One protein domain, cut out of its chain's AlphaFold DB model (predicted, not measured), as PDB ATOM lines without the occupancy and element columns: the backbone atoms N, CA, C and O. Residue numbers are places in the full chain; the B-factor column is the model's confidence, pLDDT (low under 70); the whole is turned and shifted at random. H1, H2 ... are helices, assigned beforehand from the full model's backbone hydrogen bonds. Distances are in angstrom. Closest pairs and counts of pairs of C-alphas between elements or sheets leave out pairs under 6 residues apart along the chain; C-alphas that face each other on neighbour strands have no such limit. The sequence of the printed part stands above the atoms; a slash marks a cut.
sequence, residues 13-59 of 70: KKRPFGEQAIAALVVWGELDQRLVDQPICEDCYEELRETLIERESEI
ATOM      1  N   LYS A  13     -49.096   9.589  20.033       90.56
ATOM      2  CA  LYS A  13     -47.926   9.799  20.882       90.56
ATOM      3  C   LYS A  13     -48.097  11.094  21.654       90.56
ATOM      4  O   LYS A  13     -48.530  12.105  21.110       90.56
ATOM      5  N   LYS A  14     -47.698  11.067  22.921       86.50
ATOM      6  CA  LYS A  14     -47.522  12.286  23.697       86.50
ATOM      7  C   LYS A  14     -46.225  12.942  23.235       86.50
ATOM      8  O   LYS A  14     -45.153  12.363  23.410       86.50
ATOM      9  N   ARG A  15     -46.325  14.105  22.596       81.38
ATOM     10  CA  ARG A  15     -45.168  14.899  22.179       81.38
ATOM     11  C   ARG A  15     -45.215  16.238  22.913       81.38
ATOM     12  O   ARG A  15     -46.241  16.909  22.838       81.38
ATOM     13  N   PRO A  16     -44.166  16.598  23.665       76.31
ATOM     14  CA  PRO A  16     -44.170  17.837  24.418       76.31
ATOM     15  C   PRO A  16     -43.908  19.013  23.475       76.31
ATOM     16  O   PRO A  16     -42.869  19.073  22.821       76.31
ATOM     17  N   PHE A  17     -44.838  19.961  23.435       85.69
ATOM     18  CA  PHE A  17     -44.530  21.336  23.053       85.69
ATOM     19  C   PHE A  17     -44.062  22.087  24.308       85.69
ATOM     20  O   PHE A  17     -44.465  21.745  25.421       85.69
ATOM     21  N   GLY A  18     -43.205  23.098  24.151       86.56
ATOM     22  CA  GLY A  18     -42.865  23.987  25.266       86.56
ATOM     23  C   GLY A  18     -44.096  24.762  25.751       86.56
ATOM     24  O   GLY A  18     -45.018  24.996  24.972       86.56
ATOM     25  N   GLU A  19     -44.114  25.198  27.011       88.31
ATOM     26  CA  GLU A  19     -45.265  25.903  27.607       88.31
ATOM     27  C   GLU A  19     -45.704  27.128  26.790       88.31
ATOM     28  O   GLU A  19     -46.896  27.346  26.593       88.31
ATOM     29  N   GLN A  20     -44.750  27.883  26.239       88.81
ATOM     30  CA  GLN A  20     -45.042  29.040  25.386       88.81
ATOM     31  C   GLN A  20     -45.680  28.648  24.051       88.81
ATOM     32  O   GLN A  20     -46.610  29.309  23.604       88.81
ATOM     33  N   ALA A  21     -45.209  27.562  23.436       90.25
ATOM     34  CA  ALA A  21     -45.778  27.043  22.200       90.25
ATOM     35  C   ALA A  21     -47.202  26.520  22.432       90.25
ATOM     36  O   ALA A  21     -48.097  26.812  21.650       90.25
ATOM     37  N   ILE A  22     -47.441  25.823  23.548       91.38
ATOM     38  CA  ILE A  22     -48.788  25.393  23.948       91.38
ATOM     39  C   ILE A  22     -49.694  26.609  24.143       91.38
ATOM     40  O   ILE A  22     -50.791  26.644  23.593       91.38
ATOM     41  N   ALA A  23     -49.242  27.613  24.897       91.31
ATOM     42  CA  ALA A  23     -50.016  28.825  25.132       91.31
ATOM     43  C   ALA A  23     -50.347  29.552  23.820       91.31
ATOM     44  O   ALA A  23     -51.491  29.956  23.627       91.31
ATOM     45  N   ALA A  24     -49.382  29.661  22.902       92.38
ATOM     46  CA  ALA A  24     -49.585  30.254  21.586       92.38
ATOM     47  C   ALA A  24     -50.636  29.482  20.775       92.38
ATOM     48  O   ALA A  24     -51.620  30.072  20.344       92.38
ATOM     49  N   LEU A  25     -50.496  28.157  20.661       92.62
ATOM     50  CA  LEU A  25     -51.454  27.299  19.956       92.62
ATOM     51  C   LEU A  25     -52.873  27.397  20.534       92.62
ATOM     52  O   LEU A  25     -53.842  27.398  19.778       92.62
ATOM     53  N   VAL A  26     -53.008  27.504  21.859       92.81
ATOM     54  CA  VAL A  26     -54.313  27.680  22.519       92.81
ATOM     55  C   VAL A  26     -54.899  29.062  22.230       92.81
ATOM     56  O   VAL A  26     -56.073  29.166  21.884       92.81
ATOM     57  N   VAL A  27     -54.095  30.126  22.326       93.12
ATOM     58  CA  VAL A  27     -54.530  31.504  22.037       93.12
ATOM     59  C   VAL A  27     -54.922  31.676  20.569       93.12
ATOM     60  O   VAL A  27     -55.879  32.387  20.272       93.12
ATOM     61  N   TRP A  28     -54.214  31.015  19.655       93.38
ATOM     62  CA  TRP A  28     -54.520  31.036  18.225       93.38
ATOM     63  C   TRP A  28     -55.715  30.155  17.845       93.38
ATOM     64  O   TRP A  28     -56.230  30.297  16.741       93.38
ATOM     65  N   GLY A  29     -56.184  29.288  18.748       92.12
ATOM     66  CA  GLY A  29     -57.296  28.369  18.496       92.12
ATOM     67  C   GLY A  29     -56.906  27.085  17.753       92.12
ATOM     68  O   GLY A  29     -57.780  26.296  17.407       92.12
ATOM     69  N   GLU A  30     -55.611  26.843  17.553       93.19
ATOM     70  CA  GLU A  30     -55.072  25.673  16.848       93.19
ATOM     71  C   GLU A  30     -55.089  24.399  17.707       93.19
ATOM     72  O   GLU A  30     -55.170  23.272  17.195       93.19
ATOM     73  N   LEU A  31     -55.020  24.577  19.032       92.56
ATOM     74  CA  LEU A  31     -55.074  23.511  20.026       92.56
ATOM     75  C   LEU A  31     -56.103  23.832  21.116       92.56
ATOM     76  O   LEU A  31     -56.018  24.847  21.797       92.56
ATOM     77  N   ASP A  32     -57.051  22.923  21.336       92.69
ATOM     78  CA  ASP A  32     -58.007  23.043  22.439       92.69
ATOM     79  C   ASP A  32     -57.315  22.793  23.791       92.69
ATOM     80  O   ASP A  32     -56.552  21.837  23.948       92.69
ATOM     81  N   GLN A  33     -57.617  23.616  24.800       90.38
ATOM     82  CA  GLN A  33     -56.997  23.522  26.126       90.38
ATOM     83  C   GLN A  33     -57.207  22.150  26.798       90.38
ATOM     84  O   GLN A  33     -56.377  21.715  27.593       90.38
ATOM     85  N   ARG A  34     -58.289  21.430  26.471       92.00
ATOM     86  CA  ARG A  34     -58.567  20.079  26.998       92.00
ATOM     87  C   ARG A  34     -57.647  19.012  26.406       92.00
ATOM     88  O   ARG A  34     -57.533  17.927  26.969       92.00
ATOM     89  N   LEU A  35     -57.027  19.307  25.265       90.31
ATOM     90  CA  LEU A  35     -56.098  18.422  24.564       90.31
ATOM     91  C   LEU A  35     -54.641  18.670  24.961       90.31
ATOM     92  O   LEU A  35     -53.756  17.931  24.533       90.31
ATOM     93  N   VAL A  36     -54.379  19.675  25.799       89.06
ATOM     94  CA  VAL A  36     -53.054  19.893  26.376       89.06
ATOM     95  C   VAL A  36     -52.643  18.647  27.157       89.06
ATOM     96  O   VAL A  36     -53.433  18.081  27.910       89.06
ATOM     97  N   ASP A  37     -51.404  18.202  26.946       85.75
ATOM     98  CA  ASP A  37     -50.825  16.997  27.554       85.75
ATOM     99  C   ASP A  37     -51.439  15.655  27.078       85.75
ATOM    100  O   ASP A  37     -50.937  14.584  27.431       85.75
ATOM    101  N   GLN A  38     -52.467  15.686  26.220       90.38
ATOM    102  CA  GLN A  38     -53.057  14.490  25.616       90.38
ATOM    103  C   GLN A  38     -52.223  13.987  24.425       90.38
ATOM    104  O   GLN A  38     -51.632  14.777  23.683       90.38
ATOM    105  N   PRO A  39     -52.167  12.663  24.192       93.06
ATOM    106  CA  PRO A  39     -51.509  12.118  23.015       93.06
ATOM    107  C   PRO A  39     -52.338  12.396  21.751       93.06
ATOM    108  O   PRO A  39     -53.530  12.095  21.692       93.06
ATOM    109  N   ILE A  40     -51.682  12.915  20.715       93.88
ATOM    110  CA  ILE A  40     -52.268  13.179  19.391       93.88
ATOM    111  C   ILE A  40     -51.568  12.334  18.321       93.88
ATOM    112  O   ILE A  40     -50.530  11.717  18.588       93.88
ATOM    113  N   CYS A  41     -52.153  12.247  17.126       95.06
ATOM    114  CA  CYS A  41     -51.499  11.590  15.994       95.06
ATOM    115  C   CYS A  41     -50.296  12.401  15.484       95.06
ATOM    116  O   CYS A  41     -50.106  13.560  15.851       95.06
ATOM    117  N   GLU A  42     -49.471  11.755  14.658       92.81
ATOM    118  CA  GLU A  42     -48.299  12.380  14.040       92.81
ATOM    119  C   GLU A  42     -48.688  13.550  13.134       92.81
ATOM    120  O   GLU A  42     -48.161  14.634  13.344       92.81
ATOM    121  N   ASP A  43     -49.691  13.379  12.271       93.81
ATOM    122  CA  ASP A  43     -50.169  14.431  11.369       93.81
ATOM    123  C   ASP A  43     -50.584  15.696  12.130       93.81
ATOM    124  O   ASP A  43     -50.090  16.784  11.861       93.81
ATOM    125  N   CYS A  44     -51.408  15.555  13.174       93.88
ATOM    126  CA  CYS A  44     -51.811  16.697  13.993       93.88
ATOM    127  C   CYS A  44     -50.632  17.381  14.683       93.88
ATOM    128  O   CYS A  44     -50.673  18.582  14.922       93.88
ATOM    129  N   TYR A  45     -49.617  16.618  15.080       92.81
ATOM    130  CA  TYR A  45     -48.424  17.204  15.673       92.81
ATOM    131  C   TYR A  45     -47.608  17.982  14.638       92.81
ATOM    132  O   TYR A  45     -47.090  19.048  14.967       92.81
ATOM    133  N   GLU A  46     -47.481  17.457  13.419       93.12
ATOM    134  CA  GLU A  46     -46.776  18.129  12.328       93.12
ATOM    135  C   GLU A  46     -47.477  19.426  11.932       93.12
ATOM    136  O   GLU A  46     -46.819  20.461  11.942       93.12
ATOM    137  N   GLU A  47     -48.802  19.415  11.772       94.06
ATOM    138  CA  GLU A  47     -49.581  20.629  11.490       94.06
ATOM    139  C   GLU A  47     -49.362  21.717  12.553       94.06
ATOM    140  O   GLU A  47     -49.028  22.854  12.234       94.06
ATOM    141  N   LEU A  48     -49.482  21.368  13.843       93.69
ATOM    142  CA  LEU A  48     -49.249  22.317  14.942       93.69
ATOM    143  C   LEU A  48     -47.817  22.868  14.923       93.69
ATOM    144  O   LEU A  48     -47.587  24.032  15.249       93.69
ATOM    145  N   ARG A  49     -46.841  22.027  14.568       92.88
ATOM    146  CA  ARG A  49     -45.440  22.429  14.460       92.88
ATOM    147  C   ARG A  49     -45.222  23.379  13.285       92.88
ATOM    148  O   ARG A  49     -44.472  24.336  13.449       92.88
ATOM    149  N   GLU A  50     -45.844  23.129  12.141       94.06
ATOM    150  CA  GLU A  50     -45.792  24.026  10.985       94.06
ATOM    151  C   GLU A  50     -46.387  25.388  11.338       94.06
ATOM    152  O   GLU A  50     -45.705  26.396  11.174       94.06
ATOM    153  N   THR A  51     -47.557  25.424  11.984       93.06
ATOM    154  CA  THR A  51     -48.162  26.686  12.429       93.06
ATOM    155  C   THR A  51     -47.271  27.463  13.401       93.06
ATOM    156  O   THR A  51     -47.164  28.686  13.306       93.06
ATOM    157  N   LEU A  52     -46.597  26.772  14.328       91.25
ATOM    158  CA  LEU A  52     -45.631  27.398  15.238       91.25
ATOM    159  C   LEU A  52     -44.427  27.995  14.505       91.25
ATOM    160  O   LEU A  52     -43.927  29.028  14.939       91.25
ATOM    161  N   ILE A  53     -43.958  27.354  13.432       90.50
ATOM    162  CA  ILE A  53     -42.854  27.859  12.608       90.50
ATOM    163  C   ILE A  53     -43.322  29.068  11.793       90.50
ATOM    164  O   ILE A  53     -42.674  30.106  11.809       90.50
ATOM    165  N   GLU A  54     -44.478  28.977  11.133       92.25
ATOM    166  CA  GLU A  54     -45.023  30.065  10.310       92.25
ATOM    167  C   GLU A  54     -45.297  31.338  11.119       92.25
ATOM    168  O   GLU A  54     -45.132  32.454  10.622       92.25
ATOM    169  N   ARG A  55     -45.699  31.171  12.382       91.56
ATOM    170  CA  ARG A  55     -46.086  32.259  13.285       91.56
ATOM    171  C   ARG A  55     -45.071  32.490  14.401       91.56
ATOM    172  O   ARG A  55     -45.403  33.116  15.407       91.56
ATOM    173  N   GLU A  56     -43.828  32.026  14.243       86.25
ATOM    174  CA  GLU A  56     -42.803  32.097  15.298       86.25
ATOM    175  C   GLU A  56     -42.570  33.532  15.803       86.25
ATOM    176  O   GLU A  56     -42.374  33.759  16.994       86.25
ATOM    177  N   SER A  57     -42.687  34.514  14.903       85.19
ATOM    178  CA  SER A  57     -42.534  35.946  15.190       85.19
ATOM    179  C   SER A  57     -43.640  36.510  16.097       85.19
ATOM    180  O   SER A  57     -43.440  37.514  16.780       85.19
ATOM    181  N   GLU A  58     -44.813  35.869  16.130       84.62
ATOM    182  CA  GLU A  58     -45.951  36.273  16.965       84.62
ATOM    183  C   GLU A  58     -45.881  35.691  18.380       84.62
ATOM    184  O   GLU A  58     -46.593  36.159  19.272       84.62
ATOM    185  N   ILE A  59     -45.032  34.684  18.611       80.31
ATOM    186  CA  ILE A  59     -44.832  34.119  19.943       80.31
ATOM    187  C   ILE A  59     -43.984  35.122  20.732       80.31
ATOM    188  O   ILE A  59     -42.821  35.347  20.385       80.31
TER     189      ILE A  59
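What this domain is: This is residues 13 to 59 of the 70 residues of an uncharacterized protein of Pseudobacteriovorax antillogorgiicola (UniProt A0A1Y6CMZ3). Two helices, H1 and then the longer H2, stand crosswise to each other, and a long loop, residues 29 to 41, swings from the end of H1 round to the start of H2. The 47 printed residues hold these two named helices and no named strand; the class is all helix, with under half of the residues, 23, in named elements. The whole is compact, with a radius of gyration of the C-alphas of 9.7 A and spans of 27 by 19 by 16 A.

Where its parts are: Start at Lys 13 and go on to C-alpha 19 at (-45.265, 25.903, 27.607), where H1, residues 19 to 28, begins; it is 14.1 A long. Then find C-alpha 42 at (-48.299, 12.380, 14.040); from there H2, residues 42 to 54, runs 18.4 A to C-alpha 54 at (-45.023, 30.065, 10.310).

How they stand to each other: Look at Ala 21 and Leu 52, whose C-alphas are the closest of H1 and H2, 7.0 A apart. The helices only just touch, with 3 pairs of C-alphas within 8 A, and H2 does so with residues 48 to 52 alone. Their lines are about perpendicular, at 86 degrees. In H1 and H2 every O i to N i+4 pair is within hydrogen-bond range.

The domain as a whole: The C-alphas of Lys 13 and Ser 57, the two farthest apart, are 27.3 A apart. The link from H1 to H2 is long, the printed part has no cut, and no printed residue has a pLDDT under 70.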